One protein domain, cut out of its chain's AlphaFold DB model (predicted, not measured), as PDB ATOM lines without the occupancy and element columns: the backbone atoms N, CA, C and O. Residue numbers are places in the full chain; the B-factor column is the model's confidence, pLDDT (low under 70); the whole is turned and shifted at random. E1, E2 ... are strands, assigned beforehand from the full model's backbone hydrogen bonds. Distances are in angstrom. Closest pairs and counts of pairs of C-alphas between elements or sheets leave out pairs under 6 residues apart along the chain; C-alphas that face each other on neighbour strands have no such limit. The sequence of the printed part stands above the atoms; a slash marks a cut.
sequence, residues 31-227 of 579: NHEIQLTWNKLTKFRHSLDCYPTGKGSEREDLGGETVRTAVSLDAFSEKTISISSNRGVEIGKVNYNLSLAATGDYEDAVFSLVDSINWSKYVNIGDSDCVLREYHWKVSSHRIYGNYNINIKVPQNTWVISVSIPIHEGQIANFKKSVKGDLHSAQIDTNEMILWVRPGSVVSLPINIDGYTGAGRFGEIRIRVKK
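This is residues 31 to 227 of the 579 residues of an uncharacterized protein of Bdellovibrionaceae bacterium (UniProt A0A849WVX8). The domain is a long, narrow rod of strands in which two antiparallel sheets are partly face to face. One sheet is built on the long, bent E7 with E1, E2, E6 and E11 and runs along most of the rod; the other, E3, E4, E5, E12, E8, E10 and E9, is curled like part of a barrel and covers E11 and the later part of E7, while E1, E2, E6 and E7 alone reach the far end, tipped by the loop of residues 45 to 56. The printed part has 197 residues with no named helix and twelve named strands, E1 to E12 along the chain, and its class is all strand. The seven-stranded sheet has the order E3, E4, E5, E12, E8, E10, E9, and the other sheet is branched at E7. The whole is only just loose, close to extended, with a radius of gyration of the C-alphas of 24.6 A and spans of 86 by 26 by 25 A.

E1 is residues 31 to 44, 41.3 A long, and begins at C-alpha 31 at (15.282, 20.504, 100.377). E2, residues 57 to 73, is 46.3 A long. E3 is residues 79 to 84. E4, residues 90 to 103, measures 38.2 A and E5, residues 106 to 117, 33.9 A. E6 is residues 123 to 128. E7, residues 131 to 153, is the longest strand at 63.1 A, from C-alpha 131 at (-17.187, 36.539, 117.406) to C-alpha 153 at (41.419, 22.358, 98.884). E8 is residues 160 to 164, E9 residues 182 to 189 and E10 residues 192 to 197. E11, residues 202 to 212, is 28.8 A long. E12, residues 217 to 226, is 27.4 A long and ends at C-alpha 226 at (45.427, 17.042, 109.674).

In the branched, twisted sheet, E1 and E2 form a hairpin, with N 34 and O 67 at 2.9 A, within hydrogen-bond range. E2 bends by 53 degrees at residue 60. E7 lies on the other side of E1 from E2, with N 33 and O 143 at 2.8 A. E7 bends by 52 degrees at residue 146, and its pairing is staggered: E1 is on one side of it, E6 and E11 on the other. E6 and E7, a hairpin, have N 128 and O 131 at 3.1 A; E7 and E11 have N 150 and O 205 at 2.9 A. In the other sheet, also twisted, E3, E4 and E5 form a meander, each strand the antiparallel neighbour of the one before, with N 81 and O 94 at 2.9 A and N 99 and O 110 at 3.0 A. E5 and E12 have N 109 and O 223 at 2.8 A, and E12 and E8 have N 224 and O 164 at 2.8 A. E8 and E10 have N 161 and O 195 at 2.9 A; E9 and E10, a hairpin, have N 186 and O 194 at 3.0 A. Between the sheets, the closest C-alphas of E2 and E3 are those of Thr 69 and Ile 83, 7.1 A apart, and those of E9 and E11 are Asp 182 and Val 203, 6.0 A apart. E5 and E7 are near each other. E6 and E9 are apart.

The two C-alphas farthest apart are those of Pro 52 and Asn 157, at 86.7 A. The printed part has no cut. The links E1 to E2, 12 residues, and E8 to E9, 17 residues, are long. The mean pLDDT of the printed part is 72.2, and 69 residues are under 70, among them residues 45 to 55, 97 to 106, 113 to 129, 167 to 178 and 211 to 219.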
ATOM      1  N   ASN A  31      16.714  20.307 100.493       83.25
ATOM      2  CA  ASN A  31      15.282  20.504 100.377       83.25
ATOM      3  C   ASN A  31      14.641  20.380 101.751       83.25
ATOM      4  O   ASN A  31      14.956  19.473 102.521       83.25
ATOM      5  N   HIS A  32      13.711  21.285 102.008       79.19
ATOM      6  CA  HIS A  32      12.904  21.380 103.211       79.19
ATOM      7  C   HIS A  32      11.468  21.119 102.823       79.19
ATOM      8  O   HIS A  32      10.937  21.785 101.937       79.19
ATOM      9  N   GLU A  33      10.850  20.147 103.474       82.19
ATOM     10  CA  GLU A  33       9.452  19.801 103.287       82.19
ATOM     11  C   GLU A  33       8.749  19.841 104.640       82.19
ATOM     12  O   GLU A  33       9.094  19.104 105.563       82.19
ATOM     13  N   ILE A  34       7.763  20.725 104.758       79.88
ATOM     14  CA  ILE A  34       6.956  20.891 105.963       79.88
ATOM     15  C   ILE A  34       5.510  20.590 105.604       79.88
ATOM     16  O   ILE A  34       4.938  21.228 104.721       79.88
ATOM     17  N   GLN A  35       4.906  19.641 106.310       82.50
ATOM     18  CA  GLN A  35       3.469  19.421 106.259       82.50
ATOM     19  C   GLN A  35       2.804  20.163 107.406       82.50
ATOM     20  O   GLN A  35       3.190  20.038 108.570       82.50
ATOM     21  N   LEU A  36       1.789  20.937 107.059       79.44
ATOM     22  CA  LEU A  36       1.049  21.791 107.966       79.44
ATOM     23  C   LEU A  36      -0.396  21.339 107.987       79.44
ATOM     24  O   LEU A  36      -0.992  21.075 106.947       79.44
ATOM     25  N   THR A  37      -0.972  21.313 109.176       80.44
ATOM     26  CA  THR A  37      -2.404  21.144 109.409       80.44
ATOM     27  C   THR A  37      -2.940  22.402 110.064       80.44
ATOM     28  O   THR A  37      -2.246  23.047 110.851       80.44
ATOM     29  N   TRP A  38      -4.153  22.782 109.687       80.19
ATOM     30  CA  TRP A  38      -4.690  24.085 110.023       80.19
ATOM     31  C   TRP A  38      -6.094  23.923 110.554       80.19
ATOM     32  O   TRP A  38      -6.919  23.220 109.970       80.19
ATOM     33  N   ASN A  39      -6.382  24.630 111.631       80.81
ATOM     34  CA  ASN A  39      -7.703  24.655 112.215       80.81
ATOM     35  C   ASN A  39      -8.102  26.088 112.529       80.81
ATOM     36  O   ASN A  39      -7.315  26.900 113.014       80.81
ATOM     37  N   LYS A  40      -9.363  26.385 112.271       82.00
ATOM     38  CA  LYS A  40     -10.011  27.613 112.693       82.00
ATOM     39  C   LYS A  40     -10.795  27.321 113.956       82.00
ATOM     40  O   LYS A  40     -11.622  26.416 113.986       82.00
ATOM     41  N   LEU A  41     -10.530  28.091 114.998       81.94
ATOM     42  CA  LEU A  41     -11.306  28.089 116.224       81.94
ATOM     43  C   LEU A  41     -12.151  29.361 116.247       81.94
ATOM     44  O   LEU A  41     -11.625  30.470 116.307       81.94
ATOM     45  N   THR A  42     -13.465  29.199 116.178       80.38
ATOM     46  CA  THR A  42     -14.418  30.303 116.302       80.38
ATOM     47  C   THR A  42     -14.927  30.324 117.735       80.38
ATOM     48  O   THR A  42     -15.593  29.384 118.170       80.38
ATOM     49  N   LYS A  43     -14.581  31.371 118.483       79.88
ATOM     50  CA  LYS A  43     -15.047  31.603 119.852       79.88
ATOM     51  C   LYS A  43     -16.170  32.627 119.814       79.88
ATOM     52  O   LYS A  43     -16.015  33.702 119.235       79.88
ATOM     53  N   PHE A  44     -17.288  32.297 120.438       76.75
ATOM     54  CA  PHE A  44     -18.435  33.189 120.522       76.75
ATOM     55  C   PHE A  44     -18.469  33.819 121.910       76.75
ATOM     56  O   PHE A  44     -18.282  33.137 122.921       76.75
ATOM     57  N   ARG A  45     -18.673  35.135 121.981       69.75
ATOM     58  CA  ARG A  45     -18.752  35.830 123.268       69.75
ATOM     59  C   ARG A  45     -20.055  35.441 123.967       69.75
ATOM     60  O   ARG A  45     -21.129  35.544 123.380       69.75
ATOM     61  N   HIS A  46     -19.973  35.015 125.227       62.84
ATOM     62  CA  HIS A  46     -21.161  34.818 126.056       62.84
ATOM     63  C   HIS A  46     -21.728  36.177 126.482       62.84
ATOM     64  O   HIS A  46     -21.319  36.748 127.490       62.84
ATOM     65  N   SER A  47     -22.662  36.698 125.688       64.12
ATOM     66  CA  SER A  47     -23.581  37.766 126.085       64.12
ATOM     67  C   SER A  47     -24.982  37.472 125.541       64.12
ATOM     68  O   SER A  47     -25.132  36.800 124.515       64.12
ATOM     69  N   LEU A  48     -26.004  37.988 126.232       61.91
ATOM     70  CA  LEU A  48     -27.406  37.894 125.809       61.91
ATOM     71  C   LEU A  48     -27.665  38.595 124.462       61.91
ATOM     72  O   LEU A  48     -28.593  38.208 123.759       61.91
ATOM     73  N   ASP A  49     -26.817  39.558 124.083       60.47
ATOM     74  CA  ASP A  49     -26.924  40.305 122.822       60.47
ATOM     75  C   ASP A  49     -26.397  39.517 121.614       60.47
ATOM     76  O   ASP A  49     -26.832  39.735 120.486       60.47
ATOM     77  N   CYS A  50     -25.457  38.595 121.837       63.06
ATOM     78  CA  CYS A  50     -24.749  37.898 120.766       63.06
ATOM     79  C   CYS A  50     -25.326  36.506 120.467       63.06
ATOM     80  O   CYS A  50     -25.473  36.156 119.297       63.06
ATOM     81  N   TYR A  51     -25.656  35.702 121.491       63.47
ATOM     82  CA  TYR A  51     -26.214  34.348 121.319       63.47
ATOM     83  C   TYR A  51     -27.055  33.906 122.537       63.47
ATOM     84  O   TYR A  51     -26.481  33.493 123.547       63.47
ATOM     85  N   PRO A  52     -28.400  33.860 122.444       51.84
ATOM     86  CA  PRO A  52     -29.271  33.458 123.560       51.84
ATOM     87  C   PRO A  52     -29.140  31.983 123.984       51.84
ATOM     88  O   PRO A  52     -29.517  31.625 125.094       51.84
ATOM     89  N   THR A  53     -28.625  31.114 123.104       55.47
ATOM     90  CA  THR A  53     -28.599  29.646 123.279       55.47
ATOM     91  C   THR A  53     -27.210  29.057 123.550       55.47
ATOM     92  O   THR A  53     -27.062  27.840 123.566       55.47
ATOM     93  N   GLY A  54     -26.197  29.897 123.801       55.53
ATOM     94  CA  GLY A  54     -24.901  29.467 124.337       55.53
ATOM     95  C   GLY A  54     -24.096  28.530 123.430       55.53
ATOM     96  O   GLY A  54     -23.927  27.352 123.733       55.53
ATOM     97  N   LYS A  55     -23.516  29.047 122.341       61.16
ATOM     98  CA  LYS A  55     -22.426  28.340 121.648       61.16
ATOM     99  C   LYS A  55     -21.100  28.716 122.306       61.16
ATOM    100  O   LYS A  55     -20.787  29.896 122.395       61.16
ATOM    101  N   GLY A  56     -20.351  27.733 122.806       70.19
ATOM    102  CA  GLY A  56     -19.031  27.958 123.407       70.19
ATOM    103  C   GLY A  56     -17.981  28.273 122.338       70.19
ATOM    104  O   GLY A  56     -17.647  29.427 122.076       70.19
ATOM    105  N   SER A  57     -17.482  27.234 121.671       74.94
ATOM    106  CA  SER A  57     -16.498  27.359 120.593       74.94
ATOM    107  C   SER A  57     -16.682  26.273 119.542       74.94
ATOM    108  O   SER A  57     -16.926  25.121 119.896       74.94
ATOM    109  N   GLU A  58     -16.492  26.616 118.271       79.31
ATOM    110  CA  GLU A  58     -16.525  25.669 117.152       79.31
ATOM    111  C   GLU A  58     -15.137  25.570 116.513       79.31
ATOM    112  O   GLU A  58     -14.516  26.588 116.193       79.31
ATOM    113  N   ARG A  59     -14.642  24.341 116.338       80.94
ATOM    114  CA  ARG A  59     -13.391  24.059 115.630       80.94
ATOM    115  C   ARG A  59     -13.707  23.511 114.244       80.94
ATOM    116  O   ARG A  59     -14.417  22.521 114.119       80.94
ATOM    117  N   GLU A  60     -13.137  24.143 113.234       83.31
ATOM    118  CA  GLU A  60     -13.232  23.760 111.830       83.31
ATOM    119  C   GLU A  60     -11.825  23.409 111.337       83.31
ATOM    120  O   GLU A  60     -10.930  24.257 111.363       83.31
ATOM    121  N   ASP A  61     -11.602  22.163 110.924       80.19
ATOM    122  CA  ASP A  61     -10.335  21.773 110.307       80.19
ATOM    123  C   ASP A  61     -10.337  22.245 108.849       80.19
ATOM    124  O   ASP A  61     -11.173  21.848 108.040       80.19
ATOM    125  N   LEU A  62      -9.392  23.123 108.517       76.75
ATOM    126  CA  LEU A  62      -9.310  23.780 107.210       76.75
ATOM    127  C   LEU A  62      -8.464  22.991 106.200       76.75
ATOM    128  O   LEU A  62      -8.209  23.473 105.097       76.75
ATOM    129  N   GLY A  63      -8.021  21.793 106.580       81.00
ATOM    130  CA  GLY A  63      -7.165  20.923 105.784       81.00
ATOM    131  C   GLY A  63      -5.679  21.069 106.115       81.00
ATOM    132  O   GLY A  63      -5.291  21.456 107.222       81.00
ATOM    133  N   GLY A  64      -4.838  20.710 105.147       81.25
ATOM    134  CA  GLY A  64      -3.391  20.786 105.274       81.25
ATOM    135  C   GLY A  64      -2.713  21.288 104.009       81.25
ATOM    136  O   GLY A  64      -3.283  21.236 102.922       81.25
ATOM    137  N   GLU A  65      -1.482  21.766 104.160       82.38
ATOM    138  CA  GLU A  65      -0.624  22.134 103.035       82.38
ATOM    139  C   GLU A  65       0.763  21.510 103.189       82.38
ATOM    140  O   GLU A  65       1.203  21.211 104.298       82.38
ATOM    141  N   THR A  66       1.456  21.318 102.068       83.25
ATOM    142  CA  THR A  66       2.871  20.937 102.055       83.25
ATOM    143  C   THR A  66       3.676  22.099 101.497       83.25
ATOM    144  O   THR A  66       3.532  22.444 100.324       83.25
ATOM    145  N   VAL A  67       4.523  22.693 102.330       81.12
ATOM    146  CA  VAL A  67       5.455  23.747 101.927       81.12
ATOM    147  C   VAL A  67       6.786  23.101 101.586       81.12
ATOM    148  O   VAL A  67       7.310  22.301 102.363       81.12
ATOM    149  N   ARG A  68       7.326  23.439 100.413       83.88
ATOM    150  CA  ARG A  68       8.628  22.958  99.950       83.88
ATOM    151  C   ARG A  68       9.531  24.131  99.621       83.88
ATOM    152  O   ARG A  68       9.164  24.968  98.801       83.88
ATOM    153  N   THR A  69      10.721  24.134 100.204       80.44
ATOM    154  CA  THR A  69      11.758  25.123  99.908       80.44
ATOM    155  C   THR A  69      13.069  24.408  99.635       80.44
ATOM    156  O   THR A  69      13.460  23.517 100.383       80.44
ATOM    157  N   ALA A  70      13.757  24.800  98.570       80.06
ATOM    158  CA  ALA A  70      15.096  24.317  98.265       80.06
ATOM    159  C   ALA A  70      16.106  25.429  98.529       80.06
ATOM    160  O   ALA A  70      15.836  26.595  98.232       80.06
ATOM    161  N   VAL A  71      17.277  25.069  99.041       78.06
ATOM    162  CA  VAL A  71      18.420  25.974  99.094       78.06
ATOM    163  C   VAL A  71      19.644  25.340  98.495       78.06
ATOM    164  O   VAL A  71      20.000  24.205  98.808       78.06
ATOM    165  N   SER A  72      20.290  26.138  97.652       80.56
ATOM    166  CA  SER A  72      21.629  25.869  97.177       80.56
ATOM    167  C   SER A  72      22.640  26.427  98.167       80.56
ATOM    168  O   SER A  72      22.561  27.589  98.586       80.56
ATOM    169  N   LEU A  73      23.566  25.574  98.565       74.38
ATOM    170  CA  LEU A  73      24.670  25.902  99.441       74.38
ATOM    171  C   LEU A  73      25.898  26.213  98.584       74.38
ATOM    172  O   LEU A  73      26.179  25.511  97.613       74.38
ATOM    173  N   ASP A  74      26.600  27.277  98.950       72.00
ATOM    174  CA  ASP A  74      27.798  27.782  98.285       72.00
ATOM    175  C   ASP A  74      28.886  28.107  99.319       72.00
ATOM    176  O   ASP A  74      28.682  28.013 100.533       72.00
ATOM    177  N   ALA A  75      30.080  28.443  98.832       60.03
ATOM    178  CA  ALA A  75      31.228  28.698  99.687       60.03
ATOM    179  C   ALA A  75      30.979  29.901 100.620       60.03
ATOM    180  O   ALA A  75      30.737  31.010 100.153       60.03
ATOM    181  N   PHE A  76      31.115  29.671 101.933       62.62
ATOM    182  CA  PHE A  76      31.123  30.689 102.995       62.62
ATOM    183  C   PHE A  76      29.865  31.557 103.119       62.62
ATOM    184  O   PHE A  76      29.937  32.783 103.039       62.62
ATOM    185  N   SER A  77      28.719  30.947 103.414       61.78
ATOM    186  CA  SER A  77      27.510  31.714 103.707       61.78
ATOM    187  C   SER A  77      26.800  31.229 104.970       61.78
ATOM    188  O   SER A  77      26.383  30.077 105.090       61.78
ATOM    189  N   GLU A  78      26.639  32.147 105.925       70.56
ATOM    190  CA  GLU A  78      25.497  32.084 106.825       70.56
ATOM    191  C   GLU A  78      24.259  32.350 105.962       70.56
ATOM    192  O   GLU A  78      24.132  33.415 105.354       70.56
ATOM    193  N   LYS A  79      23.379  31.357 105.832       75.12
ATOM    194  CA  LYS A  79      22.121  31.506 105.093       75.12
ATOM    195  C   LYS A  79      20.965  31.340 106.054       75.12
ATOM    196  O   LYS A  79      20.924  30.385 106.823       75.12
ATOM    197  N   THR A  80      19.993  32.233 105.948       75.44
ATOM    198  CA  THR A  80      18.709  32.096 106.630       75.44
ATOM    199  C   THR A  80      17.625  31.932 105.586       75.44
ATOM    200  O   THR A  80      17.479  32.763 104.691       75.44
ATOM    201  N   ILE A  81      16.845  30.863 105.711       75.88
ATOM    202  CA  ILE A  81      15.652  30.646 104.900       75.88
ATOM    203  C   ILE A  81      14.440  30.881 105.777       75.88
ATOM    204  O   ILE A  81      14.222  30.137 106.733       75.88
ATOM    205  N   SER A  82      13.621  31.858 105.407       77.12
ATOM    206  CA  SER A  82      12.269  31.982 105.941       77.12
ATOM    207  C   SER A  82      11.326  31.072 105.160       77.12
ATOM    208  O   SER A  82      11.208  31.183 103.939       77.12
ATOM    209  N   ILE A  83      10.630  30.182 105.862       74.62
ATOM    210  CA  ILE A  83       9.607  29.315 105.281       74.62
ATOM    211  C   ILE A  83       8.249  29.943 105.576       74.62
ATOM    212  O   ILE A  83       7.861  30.092 106.738       74.62
ATOM    213  N   SER A  84       7.544  30.333 104.516       75.31
ATOM    214  CA  SER A  84       6.235  30.983 104.597       75.31
ATOM    215  C   SER A  84       5.160  30.140 103.925       75.31
ATOM    216  O   SER A  84       5.428  29.449 102.944       75.31
ATOM    217  N   SER A  85       3.938  30.220 104.442       72.31
ATOM    218  CA  SER A  85       2.767  29.612 103.805       72.31
ATOM    219  C   SER A  85       2.383  30.312 102.508       72.31
ATOM    220  O   SER A  85       2.761  31.461 102.257       72.31
ATOM    221  N   ASN A  86       1.490  29.680 101.745       69.25
ATOM    222  CA  ASN A  86       0.805  30.311 100.612       69.25
ATOM    223  C   ASN A  86      -0.035  31.555 100.990       69.25
ATOM    224  O   ASN A  86      -0.483  32.276 100.101       69.25
ATOM    225  N   ARG A  87      -0.234  31.835 102.289       68.31
ATOM    226  CA  ARG A  87      -0.917  33.036 102.804       68.31
ATOM    227  C   ARG A  87       0.043  34.129 103.281       68.31
ATOM    228  O   ARG A  87      -0.394  35.069 103.935       68.31
ATOM    229  N   GLY A  88       1.341  34.006 102.993       66.94
ATOM    230  CA  GLY A  88       2.347  35.021 103.321       66.94
ATOM    231  C   GLY A  88       2.741  35.073 104.801       66.94
ATOM    232  O   GLY A  88       3.335  36.051 105.246       66.94
ATOM    233  N   VAL A  89       2.415  34.037 105.580       69.62
ATOM    234  CA  VAL A  89       2.772  33.954 107.002       69.62
ATOM    235  C   VAL A  89       4.045  33.132 107.152       69.62
ATOM    236  O   VAL A  89       4.053  31.966 106.775       69.62
ATOM    237  N   GLU A  90       5.089  33.714 107.743       72.75
ATOM    238  CA  GLU A  90       6.310  32.992 108.129       72.75
ATOM    239  C   GLU A  90       6.036  32.017 109.288       72.75
ATOM    240  O   GLU A  90       5.462  32.412 110.310       72.75
ATOM    241  N   ILE A  91       6.455  30.759 109.118       70.81
ATOM    242  CA  ILE A  91       6.136  29.611 109.989       70.81
ATOM    243  C   ILE A  91       7.401  29.014 110.619       70.81
ATOM    244  O   ILE A  91       7.359  28.440 111.705       70.81
ATOM    245  N   GLY A  92       8.547  29.173 109.961       71.62
ATOM    246  CA  GLY A  92       9.828  28.710 110.473       71.62
ATOM    247  C   GLY A  92      10.993  29.421 109.808       71.62
ATOM    248  O   GLY A  92      10.849  29.993 108.723       71.62
ATOM    249  N   LYS A  93      12.147  29.374 110.472       73.25
ATOM    250  CA  LYS A  93      13.422  29.814 109.911       73.25
ATOM    251  C   LYS A  93      14.462  28.724 110.062       73.25
ATOM    252  O   LYS A  93      14.635  28.179 111.150       73.25
ATOM    253  N   VAL A  94      15.201  28.485 108.989       69.38
ATOM    254  CA  VAL A  94      16.338  27.566 108.990       69.38
ATOM    255  C   VAL A  94      17.610  28.374 108.808       69.38
ATOM    256  O   VAL A  94      17.741  29.088 107.813       69.38
ATOM    257  N   ASN A  95      18.536  28.242 109.757       73.12
ATOM    258  CA  ASN A  95      19.845  28.878 109.713       73.12
ATOM    259  C   ASN A  95      20.921  27.842 109.384       73.12
ATOM    260  O   ASN A  95      21.065  26.821 110.064       73.12
ATOM    261  N   TYR A  96      21.702  28.140 108.355       70.00
ATOM    262  CA  TYR A  96      22.875  27.381 107.946       70.00
ATOM    263  C   TYR A  96      24.093  28.151 108.390       70.00
ATOM    264  O   TYR A  96      24.218  29.325 108.049       70.00
ATOM    265  N   ASN A  97      24.988  27.495 109.119       69.81
ATOM    266  CA  ASN A  97      26.233  28.117 109.521       69.81
ATOM    267  C   ASN A  97      27.411  27.175 109.261       69.81
ATOM    268  O   ASN A  97      27.457  26.050 109.776       69.81
ATOM    269  N   LEU A  98      28.360  27.664 108.463       65.69
ATOM    270  CA  LEU A  98      29.692  27.101 108.321       65.69
ATOM    271  C   LEU A  98      30.656  27.924 109.172       65.69
ATOM    272  O   LEU A  98      31.025  29.037 108.806       65.69
ATOM    273  N   SER A  99      31.115  27.337 110.272       67.44
ATOM    274  CA  SER A  99      32.197  27.904 111.068       67.44
ATOM    275  C   SER A  99      33.481  27.128 110.810       67.44
ATOM    276  O   SER A  99      33.533  25.914 111.017       67.44
ATOM    277  N   LEU A 100      34.526  27.831 110.381       62.97
ATOM    278  CA  LEU A 100      35.878  27.287 110.317       62.97
ATOM    279  C   LEU A 100      36.662  27.776 111.528       62.97
ATOM    280  O   LEU A 100      36.700  28.974 111.806       62.97
ATOM    281  N   ALA A 101      37.298  26.851 112.234       61.12
ATOM    282  CA  ALA A 101      38.207  27.160 113.320       61.12
ATOM    283  C   ALA A 101      39.544  26.460 113.063       61.12
ATOM    284  O   ALA A 101      39.620  25.237 112.966       61.12
ATOM    285  N   ALA A 102      40.621  27.236 112.975       56.12
ATOM    286  CA  ALA A 102      41.964  26.679 113.066       56.12
ATOM    287  C   ALA A 102      42.263  26.421 114.549       56.12
ATOM    288  O   ALA A 102      42.313  27.358 115.347       56.12
ATOM    289  N   THR A 103      42.432  25.158 114.936       49.94
ATOM    290  CA  THR A 103      42.715  24.773 116.324       49.94
ATOM    291  C   THR A 103      43.990  23.943 116.381       49.94
ATOM    292  O   THR A 103      43.957  22.721 116.232       49.94
ATOM    293  N   GLY A 104      45.125  24.603 116.623       52.25
ATOM    294  CA  GLY A 104      46.421  23.930 116.770       52.25
ATOM    295  C   GLY A 104      46.844  23.176 115.501       52.25
ATOM    296  O   GLY A 104      46.949  23.779 114.439       52.25
ATOM    297  N   ASP A 105      47.075  21.862 115.618       54.47
ATOM    298  CA  ASP A 105      47.541  20.975 114.531       54.47
ATOM    299  C   ASP A 105      46.444  20.555 113.527       54.47
ATOM    300  O   ASP A 105      46.713  19.809 112.578       54.47
ATOM    301  N   TYR A 106      45.201  20.986 113.752       64.06
ATOM    302  CA  TYR A 106      44.044  20.655 112.926       64.06
ATOM    303  C   TYR A 106      43.369  21.919 112.418       64.06
ATOM    304  O   TYR A 106      43.237  22.917 113.133       64.06
ATOM    305  N   GLU A 107      42.863  21.833 111.196       70.62
ATOM    306  CA  GLU A 107      41.824  22.748 110.752       70.62
ATOM    307  C   GLU A 107      40.481  22.033 110.902       70.62
ATOM    308  O   GLU A 107      40.212  21.020 110.244       70.62
ATOM    309  N   ASP A 108      39.690  22.539 111.854       73.88
ATOM    310  CA  ASP A 108      38.365  22.050 112.209       73.88
ATOM    311  C   ASP A 108      37.337  22.849 111.401       73.88
ATOM    312  O   ASP A 108      37.111  24.042 111.619       73.88
ATOM    313  N   ALA A 109      36.677  22.170 110.474       73.38
ATOM    314  CA  ALA A 109      35.501  22.685 109.801       73.38
ATOM    315  C   ALA A 109      34.257  22.136 110.496       73.38
ATOM    316  O   ALA A 109      34.047  20.922 110.566       73.38
ATOM    317  N   VAL A 110      33.435  23.035 111.030       74.88
ATOM    318  CA  VAL A 110      32.180  22.698 111.696       74.88
ATOM    319  C   VAL A 110      31.027  23.208 110.846       74.88
ATOM    320  O   VAL A 110      30.833  24.409 110.665       74.88
ATOM    321  N   PHE A 111      30.249  22.261 110.338       72.25
ATOM    322  CA  PHE A 111      29.045  22.494 109.563       72.25
ATOM    323  C   PHE A 111      27.856  22.272 110.481       72.25
ATOM    324  O   PHE A 111      27.638  21.155 110.948       72.25
ATOM    325  N   SER A 112      27.093  23.323 110.758       70.94
ATOM    326  CA  SER A 112      25.927  23.230 111.631       70.94
ATOM    327  C   SER A 112      24.664  23.637 110.890       70.94
ATOM    328  O   SER A 112      24.622  24.660 110.203       70.94
ATOM    329  N   LEU A 113      23.628  22.814 111.047       68.19
ATOM    330  CA  LEU A 113      22.279  23.146 110.624       68.19
ATOM    331  C   LEU A 113      21.430  23.353 111.874       68.19
ATOM    332  O   LEU A 113      21.269  22.446 112.696       68.19
ATOM    333  N   VAL A 114      20.916  24.569 112.034       67.81
ATOM    334  CA  VAL A 114      20.041  24.918 113.150       67.81
ATOM    335  C   VAL A 114      18.682  25.269 112.581       67.81
ATOM    336  O   VAL A 114      18.507  26.284 111.908       67.81
ATOM    337  N   ASP A 115      17.718  24.405 112.863       63.28
ATOM    338  CA  ASP A 115      16.330  24.648 112.533       63.28
ATOM    339  C   ASP A 115      15.632  25.323 113.719       63.28
ATOM    340  O   ASP A 115      15.707  24.863 114.862       63.28
ATOM    341  N   SER A 116      14.982  26.449 113.444       61.22
ATOM    342  CA  SER A 116      14.192  27.208 114.406       61.22
ATOM    343  C   SER A 116      12.756  27.294 113.902       61.22
ATOM    344  O   SER A 116      12.312  28.278 113.305       61.22
ATOM    345  N   ILE A 117      12.010  26.219 114.138       61.72
ATOM    346  CA  ILE A 117      10.571  26.188 113.895       61.72
ATOM    347  C   ILE A 117       9.878  26.862 115.078       61.72
ATOM    348  O   ILE A 117      10.086  26.485 116.233       61.72
ATOM    349  N   ASN A 118       9.036  27.856 114.795       58.75
ATOM    350  CA  ASN A 118       8.196  28.478 115.808       58.75
ATOM    351  C   ASN A 118       6.809  27.827 115.734       58.75
ATOM    352  O   ASN A 118       5.973  28.182 114.908       58.75
ATOM    353  N   TRP A 119       6.611  26.796 116.554       54.88
ATOM    354  CA  TRP A 119       5.633  25.721 116.336       54.88
ATOM    355  C   TRP A 119       4.149  26.111 116.369       54.88
ATOM    356  O   TRP A 119       3.302  25.273 116.065       54.88
ATOM    357  N   SER A 120       3.803  27.355 116.697       55.12
ATOM    358  CA  SER A 120       2.413  27.811 116.671       55.12
ATOM    359  C   SER A 120       2.333  29.316 116.456       55.12
ATOM    360  O   SER A 120       2.545  30.096 117.388       55.12
ATOM    361  N   LYS A 121       1.989  29.741 115.240       62.00
ATOM    362  CA  LYS A 121       1.606  31.131 114.996       62.00
ATOM    363  C   LYS A 121       0.087  31.238 114.964       62.00
ATOM    364  O   LYS A 121      -0.573  30.739 114.057       62.00
ATOM    365  N   TYR A 122      -0.441  31.879 115.996       62.69
ATOM    366  CA  TYR A 122      -1.804  32.380 116.042       62.69
ATOM    367  C   TYR A 122      -1.908  33.599 115.123       62.69
ATOM    368  O   TYR A 122      -1.101  34.526 115.235       62.69
ATOM    369  N   VAL A 123      -2.892  33.610 114.227       62.41
ATOM    370  CA  VAL A 123      -3.237  34.809 113.458       62.41
ATOM    371  C   VAL A 123      -4.720  35.094 113.653       62.41
ATOM    372  O   VAL A 123      -5.568  34.257 113.335       62.41
ATOM    373  N   ASN A 124      -5.025  36.280 114.182       60.41
ATOM    374  CA  ASN A 124      -6.383  36.799 114.232       60.41
ATOM    375  C   ASN A 124      -6.699  37.485 112.896       60.41
ATOM    376  O   ASN A 124      -5.969  38.383 112.483       60.41
ATOM    377  N   ILE A 125      -7.739  37.027 112.198       59.34
ATOM    378  CA  ILE A 125      -8.107  37.530 110.859       59.34
ATOM    379  C   ILE A 125      -9.524  38.138 110.872       59.34
ATOM    380  O   ILE A 125     -10.089  38.456 109.830       59.34
ATOM    381  N   GLY A 126     -10.123  38.356 112.046       60.91
ATOM    382  CA  GLY A 126     -11.378  39.096 112.116       60.91
ATOM    383  C   GLY A 126     -12.034  39.046 113.483       60.91
ATOM    384  O   GLY A 126     -12.474  37.979 113.917       60.91
ATOM    385  N   ASP A 127     -12.168  40.232 114.072       59.09
ATOM    386  CA  ASP A 127     -12.889  40.476 115.312       59.09
ATOM    387  C   ASP A 127     -14.194  41.217 115.031       59.09
ATOM    388  O   ASP A 127     -14.252  42.164 114.245       59.09
ATOM    389  N   SER A 128     -15.249  40.778 115.703       69.00
ATOM    390  CA  SER A 128     -16.494  41.527 115.873       69.00
ATOM    391  C   SER A 128     -16.900  41.441 117.341       69.00
ATOM    392  O   SER A 128     -16.435  40.545 118.048       69.00
ATOM    393  N   ASP A 129     -17.810  42.305 117.795       67.69
ATOM    394  CA  ASP A 129     -18.237  42.356 119.205       67.69
ATOM    395  C   ASP A 129     -18.738  41.008 119.766       67.69
ATOM    396  O   ASP A 129     -18.685  40.775 120.979       67.69
ATOM    397  N   CYS A 130     -19.169  40.102 118.879       72.38
ATOM    398  CA  CYS A 130     -19.765  38.811 119.212       72.38
ATOM    399  C   CYS A 130     -18.929  37.573 118.840       72.38
ATOM    400  O   CYS A 130     -19.217  36.483 119.345       72.38
ATOM    401  N   VAL A 131     -17.920  37.692 117.967       74.81
ATOM    402  CA  VAL A 131     -17.187  36.539 117.406       74.81
ATOM    403  C   VAL A 131     -15.699  36.842 117.276       74.81
ATOM    404  O   VAL A 131     -15.327  37.813 116.619       74.81
ATOM    405  N   LEU A 132     -14.876  35.947 117.821       76.94
ATOM    406  CA  LEU A 132     -13.425  35.898 117.647       76.94
ATOM    407  C   LEU A 132     -13.067  34.686 116.778       76.94
ATOM    408  O   LEU A 132     -13.444  33.554 117.099       76.94
ATOM    409  N   ARG A 133     -12.342  34.901 115.675       74.56
ATOM    410  CA  ARG A 133     -11.881  33.824 114.783       74.56
ATOM    411  C   ARG A 133     -10.369  33.682 114.842       74.56
ATOM    412  O   ARG A 133      -9.624  34.517 114.339       74.56
ATOM    413  N   GLU A 134      -9.930  32.566 115.397       76.00
ATOM    414  CA  GLU A 134      -8.523  32.241 115.564       76.00
ATOM    415  C   GLU A 134      -8.094  31.207 114.526       76.00
ATOM    416  O   GLU A 134      -8.682  30.127 114.448       76.00
ATOM    417  N   TYR A 135      -7.056  31.505 113.749       73.81
ATOM    418  CA  TYR A 135      -6.450  30.533 112.843       73.81
ATOM    419  C   TYR A 135      -5.180  29.979 113.478       73.81
ATOM    420  O   TYR A 135      -4.259  30.728 113.815       73.81
ATOM    421  N   HIS A 136      -5.154  28.660 113.636       74.25
ATOM    422  CA  HIS A 136      -4.078  27.908 114.261       74.25
ATOM    423  C   HIS A 136      -3.438  26.978 113.237       74.25
ATOM    424  O   HIS A 136      -4.115  26.372 112.405       74.25
ATOM    425  N   TRP A 137      -2.118  26.876 113.318       74.31
ATOM    426  CA  TRP A 137      -1.298  26.054 112.443       74.31
ATOM    427  C   TRP A 137      -0.513  25.082 113.295       74.31
ATOM    428  O   TRP A 137       0.005  25.450 114.352       74.31
ATOM    429  N   LYS A 138      -0.398  23.853 112.813       73.38
ATOM    430  CA  LYS A 138       0.397  22.814 113.441       73.38
ATOM    431  C   LYS A 138       1.225  22.112 112.382       73.38
ATOM    432  O   LYS A 138       0.680  21.573 111.421       73.38
ATOM    433  N   VAL A 139       2.535  22.068 112.592       73.75
ATOM    434  CA  VAL A 139       3.424  21.217 111.799       73.75
ATOM    435  C   VAL A 139       3.093  19.759 112.122       73.75
ATOM    436  O   VAL A 139       3.232  19.325 113.265       73.75
ATOM    437  N   SER A 140       2.590  19.020 111.135       73.25
ATOM    438  CA  SER A 140       2.261  17.597 111.262       73.25
ATOM    439  C   SER A 140       3.452  16.706 110.933       73.25
ATOM    440  O   SER A 140       3.597  15.642 111.529       73.25
ATOM    441  N   SER A 141       4.311  17.136 110.010       75.94
ATOM    442  CA  SER A 141       5.598  16.498 109.749       75.94
ATOM    443  C   SER A 141       6.598  17.505 109.186       75.94
ATOM    444  O   SER A 141       6.228  18.508 108.576       75.94
ATOM    445  N   HIS A 142       7.876  17.231 109.415       74.38
ATOM    446  CA  HIS A 142       8.996  17.990 108.886       74.38
ATOM    447  C   HIS A 142      10.002  17.002 108.310       74.38
ATOM    448  O   HIS A 142      10.244  15.955 108.913       74.38
ATOM    449  N   ARG A 143      10.557  17.308 107.139       77.69
ATOM    450  CA  ARG A 143      11.569  16.490 106.486       77.69
ATOM    451  C   ARG A 143      12.598  17.363 105.784       77.69
ATOM    452  O   ARG A 143      12.247  18.170 104.930       77.69
ATOM    453  N   ILE A 144      13.873  17.101 106.058       76.56
ATOM    454  CA  ILE A 144      14.990  17.673 105.295       76.56
ATOM    455  C   ILE A 144      15.715  16.552 104.570       76.56
ATOM    456  O   ILE A 144      16.019  15.515 105.168       76.56
ATOM    457  N   TYR A 145      15.985  16.759 103.286       79.75
ATOM    458  CA  TYR A 145      16.696  15.800 102.450       79.75
ATOM    459  C   TYR A 145      17.494  16.492 101.348       79.75
ATOM    460  O   TYR A 145      17.151  17.586 100.907       79.75
ATOM    461  N   GLY A 146      18.551  15.849 100.868       82.12
ATOM    462  CA  GLY A 146      19.381  16.393  99.798       82.12
ATOM    463  C   GLY A 146      20.822  15.919  99.874       82.12
ATOM    464  O   GLY A 146      21.157  15.029 100.649       82.12
ATOM    465  N   ASN A 147      21.674  16.528  99.054       82.88
ATOM    466  CA  ASN A 147      23.078  16.157  98.927       82.88
ATOM    467  C   ASN A 147      23.951  17.403  98.942       82.88
ATOM    468  O   ASN A 147      23.634  18.394  98.280       82.88
ATOM    469  N   TYR A 148      25.084  17.321  99.624       80.50
ATOM    470  CA  TYR A 148      26.126  18.338  99.558       80.50
ATOM    471  C   TYR A 148      27.507  17.705  99.658       80.50
ATOM    472  O   TYR A 148      27.646  16.613 100.197       80.50
ATOM    473  N   ASN A 149      28.531  18.377  99.142       83.94
ATOM    474  CA  ASN A 149      29.913  17.963  99.311       83.94
ATOM    475  C   ASN A 149      30.651  18.968 100.182       83.94
ATOM    476  O   ASN A 149      30.494  20.179 100.043       83.94
ATOM    477  N   ILE A 150      31.492  18.444 101.065       82.38
ATOM    478  CA  ILE A 150      32.504  19.243 101.740       82.38
ATOM    479  C   ILE A 150      33.773  19.150 100.909       82.38
ATOM    480  O   ILE A 150      34.350  18.074 100.756       82.38
ATOM    481  N   ASN A 151      34.184  20.280 100.356       86.12
ATOM    482  CA  ASN A 151      35.357  20.398  99.513       86.12
ATOM    483  C   ASN A 151      36.540  20.879 100.344       86.12
ATOM    484  O   ASN A 151      36.462  21.895 101.030       86.12
ATOM    485  N   ILE A 152      37.636  20.145 100.242       86.25
ATOM    486  CA  ILE A 152      38.894  20.356 100.941       86.25
ATOM    487  C   ILE A 152      39.929  20.685  99.871       86.25
ATOM    488  O   ILE A 152      40.361  19.802  99.127       86.25
ATOM    489  N   LYS A 153      40.323  21.951  99.761       85.94
ATOM    490  CA  LYS A 153      41.419  22.358  98.884       85.94
ATOM    491  C   LYS A 153      42.735  22.115  99.608       85.94
ATOM    492  O   LYS A 153      43.032  22.735 100.630       85.94
ATOM    493  N   VAL A 154      43.503  21.182  99.072       81.12
ATOM    494  CA  VAL A 154      44.781  20.761  99.629       81.12
ATOM    495  C   VAL A 154      45.852  21.812  99.300       81.12
ATOM    496  O   VAL A 154      45.884  22.306  98.172       81.12
ATOM    497  N   PRO A 155      46.760  22.142 100.234       76.94
ATOM    498  CA  PRO A 155      47.906  23.002  99.961       76.94
ATOM    499  C   PRO A 155      48.789  22.483  98.820       76.94
ATOM    500  O   PRO A 155      48.871  21.283  98.549       76.94
ATOM    501  N   GLN A 156      49.516  23.394  98.174       75.12
ATOM    502  CA  GLN A 156      50.378  23.093  97.019       75.12
ATOM    503  C   GLN A 156      51.583  22.194  97.351       75.12
ATOM    504  O   GLN A 156      52.230  21.679  96.447       75.12
ATOM    505  N   ASN A 157      51.892  21.990  98.631       69.50
ATOM    506  CA  ASN A 157      53.012  21.176  99.106       69.50
ATOM    507  C   ASN A 157      52.574  19.935  99.907       69.50
ATOM    508  O   ASN A 157      53.418  19.281 100.515       69.50
ATOM    509  N   THR A 158      51.282  19.596  99.929       74.81
ATOM    510  CA  THR A 158      50.750  18.486 100.733       74.81
ATOM    511  C   THR A 158      50.327  17.313  99.844       74.81
ATOM    512  O   THR A 158      49.449  17.445  98.999       74.81
ATOM    513  N   TRP A 159      50.935  16.145 100.071       76.50
ATOM    514  CA  TRP A 159      50.689  14.908  99.305       76.50
ATOM    515  C   TRP A 159      49.745  13.913  99.989       76.50
ATOM    516  O   TRP A 159      49.223  12.994  99.360       76.50
ATOM    517  N   VAL A 160      49.557  14.071 101.297       79.19
ATOM    518  CA  VAL A 160      48.772  13.175 102.148       79.19
ATOM    519  C   VAL A 160      48.043  14.016 103.187       79.19
ATOM    520  O   VAL A 160      48.629  14.928 103.754       79.19
ATOM    521  N   ILE A 161      46.780  13.713 103.454       81.38
ATOM    522  CA  ILE A 161      46.030  14.311 104.562       81.38
ATOM    523  C   ILE A 161      45.360  13.210 105.376       81.38
ATOM    524  O   ILE A 161      44.940  12.192 104.819       81.38
ATOM    525  N   SER A 162      45.254  13.406 106.691       82.19
ATOM    526  CA  SER A 162      44.307  12.636 107.504       82.19
ATOM    527  C   SER A 162      43.024  13.440 107.640       82.19
ATOM    528  O   SER A 162      43.057  14.633 107.953       82.19
ATOM    529  N   VAL A 163      41.897  12.790 107.381       82.75
ATOM    530  CA  VAL A 163      40.567  13.358 107.562       82.75
ATOM    531  C   VAL A 163      39.870  12.555 108.642       82.75
ATOM    532  O   VAL A 163      39.700  11.341 108.513       82.75
ATOM    533  N   SER A 164      39.445  13.242 109.699       81.88
ATOM    534  CA  SER A 164      38.675  12.642 110.782       81.88
ATOM    535  C   SER A 164      37.315  13.311 110.945       81.88
ATOM    536  O   SER A 164      37.179  14.527 110.819       81.88
ATOM    537  N   ILE A 165      36.301  12.500 111.223       77.69
ATOM    538  CA  ILE A 165      34.913  12.924 111.401       77.69
ATOM    539  C   ILE A 165      34.452  12.415 112.774       77.69
ATOM    540  O   ILE A 165      33.922  11.307 112.874       77.69
ATOM    541  N   PRO A 166      34.724  13.153 113.865       70.62
ATOM    542  CA  PRO A 166      34.399  12.700 115.213       70.62
ATOM    543  C   PRO A 166      32.886  12.543 115.421       70.62
ATOM    544  O   PRO A 166      32.099  13.426 115.073       70.62
ATOM    545  N   ILE A 167      32.499  11.428 116.049       67.12
ATOM    546  CA  ILE A 167      31.108  11.168 116.439       67.12
ATOM    547  C   ILE A 167      30.740  12.035 117.641       67.12
ATOM    548  O   ILE A 167      31.493  12.101 118.612       67.12
ATOM    549  N   HIS A 168      29.576  12.675 117.580       65.31
ATOM    550  CA  HIS A 168      28.996  13.438 118.682       65.31
ATOM    551  C   HIS A 168      27.461  13.400 118.626       65.31
ATOM    552  O   HIS A 168      26.867  12.982 117.629       65.31
ATOM    553  N   GLU A 169      26.816  13.802 119.720       56.81
ATOM    554  CA  GLU A 169      25.358  13.842 119.824       56.81
ATOM    555  C   GLU A 169      24.768  14.829 118.803       56.81
ATOM    556  O   GLU A 169      25.217  15.969 118.697       56.81
ATOM    557  N   GLY A 170      23.778  14.375 118.027       58.16
ATOM    558  CA  GLY A 170      23.184  15.161 116.945       58.16
ATOM    559  C   GLY A 170      23.941  15.109 115.613       58.16
ATOM    560  O   GLY A 170      23.678  15.931 114.751       58.16
ATOM    561  N   GLN A 171      24.874  14.182 115.387       64.62
ATOM    562  CA  GLN A 171      25.525  14.059 114.078       64.62
ATOM    563  C   GLN A 171      24.534  13.638 112.973       64.62
ATOM    564  O   GLN A 171      23.731  12.721 113.155       64.62
ATOM    565  N   ILE A 172      24.629  14.268 111.799       62.41
ATOM    566  CA  ILE A 172      23.839  13.902 110.612       62.41
ATOM    567  C   ILE A 172      24.201  12.462 110.191       62.41
ATOM    568  O   ILE A 172      25.331  12.188 109.779       62.41
ATOM    569  N   ALA A 173      23.249  11.533 110.310       51.81
ATOM    570  CA  ALA A 173      23.412  10.135 109.907       51.81
ATOM    571  C   ALA A 173      23.322   9.975 108.373       51.81
ATOM    572  O   ALA A 173      22.560  10.690 107.729       51.81
ATOM    573  N   ASN A 174      24.053   8.994 107.818       53.28
ATOM    574  CA  ASN A 174      24.168   8.625 106.385       53.28
ATOM    575  C   ASN A 174      25.308   9.276 105.576       53.28
ATOM    576  O   ASN A 174      25.191   9.534 104.378       53.28
ATOM    577  N   PHE A 175      26.483   9.418 106.188       52.47
ATOM    578  CA  PHE A 175      27.716   9.626 105.428       52.47
ATOM    579  C   PHE A 175      28.086   8.374 104.606       52.47
ATOM    580  O   PHE A 175      28.278   7.287 105.161       52.47
ATOM    581  N   LYS A 176      28.246   8.517 103.282       55.00
ATOM    582  CA  LYS A 176      28.911   7.508 102.441       55.00
ATOM    583  C   LYS A 176      30.391   7.868 102.329       55.00
ATOM    584  O   LYS A 176      30.728   8.953 101.881       55.00
ATOM    585  N   LYS A 177      31.281   6.923 102.660       55.66
ATOM    586  CA  LYS A 177      32.755   7.074 102.634       55.66
ATOM    587  C   LYS A 177      33.369   7.246 101.234       55.66
ATOM    588  O   LYS A 177      34.543   6.945 101.043       55.66
ATOM    589  N   SER A 178      32.597   7.642 100.228       65.88
ATOM    590  CA  SER A 178      33.113   7.823  98.873       65.88
ATOM    591  C   SER A 178      33.823   9.168  98.778       65.88
ATOM    592  O   SER A 178      33.169  10.181  98.574       65.88
ATOM    593  N   VAL A 179      35.141   9.188  98.927       78.19
ATOM    594  CA  VAL A 179      35.954  10.377  98.648       78.19
ATOM    595  C   VAL A 179      36.061  10.557  97.130       78.19
ATOM    596  O   VAL A 179      36.104   9.574  96.391       78.19
ATOM    597  N   LYS A 180      36.021  11.803  96.646       83.19
ATOM    598  CA  LYS A 180      36.303  12.145  95.244       83.19
ATOM    599  C   LYS A 180      37.531  13.046  95.172       83.19
ATOM    600  O   LYS A 180      37.687  13.931  96.008       83.19
ATOM    601  N   GLY A 181      38.348  12.875  94.135       78.19
ATOM    602  CA  GLY A 181      39.536  13.706  93.902       78.19
ATOM    603  C   GLY A 181      40.782  13.261  94.676       78.19
ATOM    604  O   GLY A 181      41.836  13.879  94.531       78.19
ATOM    605  N   ASP A 182      40.693  12.184  95.458       78.69
ATOM    606  CA  ASP A 182      41.847  11.470  95.993       78.69
ATOM    607  C   ASP A 182      42.521  10.621  94.906       78.69
ATOM    608  O   ASP A 182      41.887  10.110  93.983       78.69
ATOM    609  N   LEU A 183      43.838  10.459  95.024       76.00
ATOM    610  CA  LEU A 183      44.589   9.458  94.264       76.00
ATOM    611  C   LEU A 183      44.353   8.070  94.856       76.00
ATOM    612  O   LEU A 183      44.284   7.077  94.134       76.00
ATOM    613  N   HIS A 184      44.261   8.021  96.185       77.62
ATOM    614  CA  HIS A 184      43.886   6.838  96.933       77.62
ATOM    615  C   HIS A 184      43.429   7.220  98.341       77.62
ATOM    616  O   HIS A 184      44.042   8.057  99.000       77.62
ATOM    617  N   SER A 185      42.441   6.506  98.862       75.75
ATOM    618  CA  SER A 185      41.989   6.601 100.244       75.75
ATOM    619  C   SER A 185      42.042   5.241 100.922       75.75
ATOM    620  O   SER A 185      41.799   4.206 100.300       75.75
ATOM    621  N   ALA A 186      42.375   5.214 102.206       75.00
ATOM    622  CA  ALA A 186      42.041   4.067 103.031       75.00
ATOM    623  C   ALA A 186      41.371   4.537 104.301       75.00
ATOM    624  O   ALA A 186      41.818   5.469 104.977       75.00
ATOM    625  N   GLN A 187      40.295   3.842 104.632       74.94
ATOM    626  CA  GLN A 187      39.712   3.975 105.937       74.94
ATOM    627  C   GLN A 187      40.584   3.232 106.944       74.94
ATOM    628  O   GLN A 187      40.869   2.046 106.789       74.94
ATOM    629  N   ILE A 188      40.983   3.951 107.981       73.94
ATOM    630  CA  ILE A 188      41.872   3.447 109.014       73.94
ATOM    631  C   ILE A 188      41.091   3.205 110.294       73.94
ATOM    632  O   ILE A 188      41.252   2.169 110.923       73.94
ATOM    633  N   ASP A 189      40.171   4.087 110.645       74.06
ATOM    634  CA  ASP A 189      39.227   3.853 111.731       74.06
ATOM    635  C   ASP A 189      37.822   4.219 111.277       74.06
ATOM    636  O   ASP A 189      37.629   4.815 110.215       74.06
ATOM    637  N   THR A 190      36.805   3.867 112.065       73.12
ATOM    638  CA  THR A 190      35.396   4.171 111.752       73.12
ATOM    639  C   THR A 190      35.196   5.635 111.347       73.12
ATOM    640  O   THR A 190      34.416   5.913 110.439       73.12
ATOM    641  N   ASN A 191      35.995   6.523 111.946       76.50
ATOM    642  CA  ASN A 191      35.910   7.971 111.824       76.50
ATOM    643  C   ASN A 191      37.153   8.616 111.198       76.50
ATOM    644  O   ASN A 191      37.206   9.836 111.155       76.50
ATOM    645  N   GLU A 192      38.159   7.849 110.767       79.12
ATOM    646  CA  GLU A 192      39.421   8.395 110.248       79.12
ATOM    647  C   GLU A 192      39.824   7.719 108.938       79.12
ATOM    648  O   GLU A 192      39.785   6.490 108.800       79.12
ATOM    649  N   MET A 193      40.245   8.535 107.977       81.69
ATOM    650  CA  MET A 193      40.772   8.101 106.690       81.69
ATOM    651  C   MET A 193      42.065   8.844 106.359       81.69
ATOM    652  O   MET A 193      42.188  10.038 106.626       81.69
ATOM    653  N   ILE A 194      43.010   8.144 105.733       82.94
ATOM    654  CA  ILE A 194      44.189   8.768 105.128       82.94
ATOM    655  C   ILE A 194      43.968   8.842 103.626       82.94
ATOM    656  O   ILE A 194      43.635   7.842 102.984       82.94
ATOM    657  N   LEU A 195      44.192  10.032 103.076       84.38
ATOM    658  CA  LEU A 195      44.003  10.346 101.670       84.38
ATOM    659  C   LEU A 195      45.344  10.727 101.055       84.38
ATOM    660  O   LEU A 195      45.985  11.671 101.511       84.38
ATOM    661  N   TRP A 196      45.746  10.008 100.014       84.38
ATOM    662  CA  TRP A 196      46.763  10.450  99.069       84.38
ATOM    663  C   TRP A 196      46.111  11.375  98.056       84.38
ATOM    664  O   TRP A 196      45.082  11.045  97.467       84.38
ATOM    665  N   VAL A 197      46.712  12.538  97.861       83.00
ATOM    666  CA  VAL A 197      46.113  13.647  97.124       83.00
ATOM    667  C   VAL A 197      47.145  14.261  96.197       83.00
ATOM    668  O   VAL A 197      48.348  14.204  96.455       83.00
ATOM    669  N   ARG A 198      46.675  14.853  95.099       82.69
ATOM    670  CA  ARG A 198      47.534  15.698  94.276       82.69
ATOM    671  C   ARG A 198      47.708  17.035  95.008       82.69
ATOM    672  O   ARG A 198      46.704  17.636  95.383       82.69
ATOM    673  N   PRO A 199      48.936  17.537  95.205       79.25
ATOM    674  CA  PRO A 199      49.113  18.841  95.831       79.25
ATOM    675  C   PRO A 199      48.343  19.931  95.074       79.25
ATOM    676  O   PRO A 199      48.301  19.930  93.841       79.25
ATOM    677  N   GLY A 200      47.676  20.823  95.809       78.38
ATOM    678  CA  GLY A 200      46.823  21.861  95.223       78.38
ATOM    679  C   GLY A 200      45.441  21.399  94.740       78.38
ATOM    680  O   GLY A 200      44.664  22.239  94.284       78.38
ATOM    681  N   SER A 201      45.117  20.099  94.787       86.44
ATOM    682  CA  SER A 201      43.824  19.594  94.314       86.44
ATOM    683  C   SER A 201      42.701  19.804  95.325       86.44
ATOM    684  O   SER A 201      42.926  20.046  96.510       86.44
ATOM    685  N   VAL A 202      41.463  19.671  94.849       87.69
ATOM    686  CA  VAL A 202      40.275  19.644  95.701       87.69
ATOM    687  C   VAL A 202      39.853  18.197  95.915       87.69
ATOM    688  O   VAL A 202      39.705  17.439  94.959       87.69
ATOM    689  N   VAL A 203      39.662  17.837  97.178       88.31
ATOM    690  CA  VAL A 203      39.057  16.577  97.598       88.31
ATOM    691  C   VAL A 203      37.637  16.856  98.067       88.31
ATOM    692  O   VAL A 203      37.429  17.729  98.903       88.31
ATOM    693  N   SER A 204      36.666  16.101  97.566       87.56
ATOM    694  CA  SER A 204      35.254  16.278  97.911       87.56
ATOM    695  C   SER A 204      34.737  15.105  98.735       87.56
ATOM    696  O   SER A 204      34.891  13.940  98.357       87.56
ATOM    697  N   LEU A 205      34.080  15.423  99.849       83.75
ATOM    698  CA  LEU A 205      33.421  14.482 100.746       83.75
ATOM    699  C   LEU A 205      31.898  14.626 100.591       83.75
ATOM    700  O   LEU A 205      31.319  15.544 101.174       83.75
ATOM    701  N   PRO A 206      31.242  13.770  99.790       83.56
ATOM    702  CA  PRO A 206      29.807  13.816  99.571       83.56
ATOM    703  C   PRO A 206      29.049  13.349 100.815       83.56
ATOM    704  O   PRO A 206      29.364  12.329 101.428       83.56
ATOM    705  N   ILE A 207      27.996  14.082 101.142       78.00
ATOM    706  CA  ILE A 207      27.100  13.835 102.261       78.00
ATOM    707  C   ILE A 207      25.679  13.795 101.720       78.00
ATOM    708  O   ILE A 207      25.223  14.737 101.073       78.00
ATOM    709  N   ASN A 208      24.992  12.684 101.991       77.56
ATOM    710  CA  ASN A 208      23.593  12.500 101.635       77.56
ATOM    711  C   ASN A 208      22.732  12.530 102.896       77.56
ATOM    712  O   ASN A 208      23.051  11.882 103.893       77.56
ATOM    713  N   ILE A 209      21.625  13.257 102.828       75.50
ATOM    714  CA  ILE A 209      20.624  13.353 103.882       75.50
ATOM    715  C   ILE A 209      19.328  12.755 103.336       75.50
ATOM    716  O   ILE A 209      18.679  13.349 102.478       75.50
ATOM    717  N   ASP A 210      18.917  11.607 103.878       70.19
ATOM    718  CA  ASP A 210      17.778  10.830 103.359       70.19
ATOM    719  C   ASP A 210      16.451  11.044 104.123       70.19
ATOM    720  O   ASP A 210      15.524  10.236 104.021       70.19
ATOM    721  N   GLY A 211      16.289  12.167 104.828       66.25
ATOM    722  CA  GLY A 211      15.034  12.523 105.500       66.25
ATOM    723  C   GLY A 211      15.126  12.476 107.018       66.25
ATOM    724  O   GLY A 211      14.759  11.483 107.636       66.25
ATOM    725  N   TYR A 212      15.564  13.576 107.618       67.88
ATOM    726  CA  TYR A 212      15.503  13.771 109.067       67.88
ATOM    727  C   TYR A 212      14.187  14.449 109.458       67.88
ATOM    728  O   TYR A 212      13.760  15.387 108.783       67.88
ATOM    729  N   THR A 213      13.569  13.972 110.542       60.97
ATOM    730  CA  THR A 213      12.206  14.346 110.958       60.97
ATOM    731  C   THR A 213      12.099  14.843 112.407       60.97
ATOM    732  O   THR A 213      10.995  14.930 112.944       60.97
ATOM    733  N   GLY A 214      13.227  15.119 113.075       58.00
ATOM    734  CA  GLY A 214      13.258  15.620 114.456       58.00
ATOM    735  C   GLY A 214      12.928  17.116 114.573       58.00
ATOM    736  O   GLY A 214      13.005  17.859 113.595       58.00
ATOM    737  N   ALA A 215      12.565  17.559 115.781       49.91
ATOM    738  CA  ALA A 215      12.411  18.970 116.146       49.91
ATOM    739  C   ALA A 215      13.666  19.460 116.898       49.91
ATOM    740  O   ALA A 215      14.106  18.790 117.831       49.91
ATOM    741  N   GLY A 216      14.222  20.625 116.534       56.56
ATOM    742  CA  GLY A 216      15.382  21.235 117.206       56.56
ATOM    743  C   GLY A 216      16.659  21.271 116.353       56.56
ATOM    744  O   GLY A 216      16.597  21.406 115.134       56.56
ATOM    745  N   ARG A 217      17.839  21.190 116.994       56.62
ATOM    746  CA  ARG A 217      19.143  21.217 116.305       56.62
ATOM    747  C   ARG A 217      19.243  19.987 115.391       56.62
ATOM    748  O   ARG A 217      19.357  18.867 115.877       56.62
ATOM    749  N   PHE A 218      19.180  20.218 114.080       60.28
ATOM    750  CA  PHE A 218      19.219  19.184 113.044       60.28
ATOM    751  C   PHE A 218      20.462  18.306 113.151       60.28
ATOM    752  O   PHE A 218      20.391  17.082 113.059       60.28
ATOM    753  N   GLY A 219      21.597  18.973 113.355       64.06
ATOM    754  CA  GLY A 219      22.856  18.326 113.621       64.06
ATOM    755  C   GLY A 219      24.077  19.151 113.270       64.06
ATOM    756  O   GLY A 219      23.992  20.197 112.624       64.06
ATOM    757  N   GLU A 220      25.224  18.663 113.717       72.19
ATOM    758  CA  GLU A 220      26.539  19.196 113.384       72.19
ATOM    759  C   GLU A 220      27.355  18.099 112.685       72.19
ATOM    760  O   GLU A 220      27.283  16.915 113.016       72.19
ATOM    761  N   ILE A 221      28.119  18.481 111.666       72.25
ATOM    762  CA  ILE A 221      29.199  17.659 111.132       72.25
ATOM    763  C   ILE A 221      30.483  18.414 111.368       72.25
ATOM    764  O   ILE A 221      30.677  19.525 110.882       72.25
ATOM    765  N   ARG A 222      31.385  17.765 112.092       75.81
ATOM    766  CA  ARG A 222      32.741  18.240 112.278       75.81
ATOM    767  C   ARG A 222      33.660  17.427 111.389       75.81
ATOM    768  O   ARG A 222      33.668  16.202 111.475       75.81
ATOM    769  N   ILE A 223      34.434  18.112 110.563       77.56
ATOM    770  CA  ILE A 223      35.519  17.522 109.791       77.56
ATOM    771  C   ILE A 223      36.811  18.138 110.288       77.56
ATOM    772  O   ILE A 223      36.965  19.355 110.263       77.56
ATOM    773  N   ARG A 224      37.737  17.294 110.733       80.19
ATOM    774  CA  ARG A 224      39.089  17.723 111.075       80.19
ATOM    775  C   ARG A 224      40.046  17.228 110.021       80.19
ATOM    776  O   ARG A 224      40.108  16.021 109.771       80.19
ATOM    777  N   VAL A 225      40.812  18.143 109.448       77.44
ATOM    778  CA  VAL A 225      41.891  17.800 108.526       77.44
ATOM    779  C   VAL A 225      43.217  18.017 109.225       77.44
ATOM    780  O   VAL A 225      43.481  19.085 109.779       77.44
ATOM    781  N   LYS A 226      44.060  16.989 109.179       75.81
ATOM    782  CA  LYS A 226      45.427  17.042 109.674       75.81
ATOM    783  C   LYS A 226      46.403  17.038 108.505       75.81
ATOM    784  O   LYS A 226      46.442  16.081 107.730       75.81
ATOM    785  N   LYS A 227      47.200  18.105 108.406       62.41
ATOM    786  CA  LYS A 227      48.242  18.282 107.377       62.41
ATOM    787  C   LYS A 227      49.603  17.720 107.781       62.41
ATOM    788  O   LYS A 227      50.481  17.647 106.947       62.41
TER     789      LYS A 227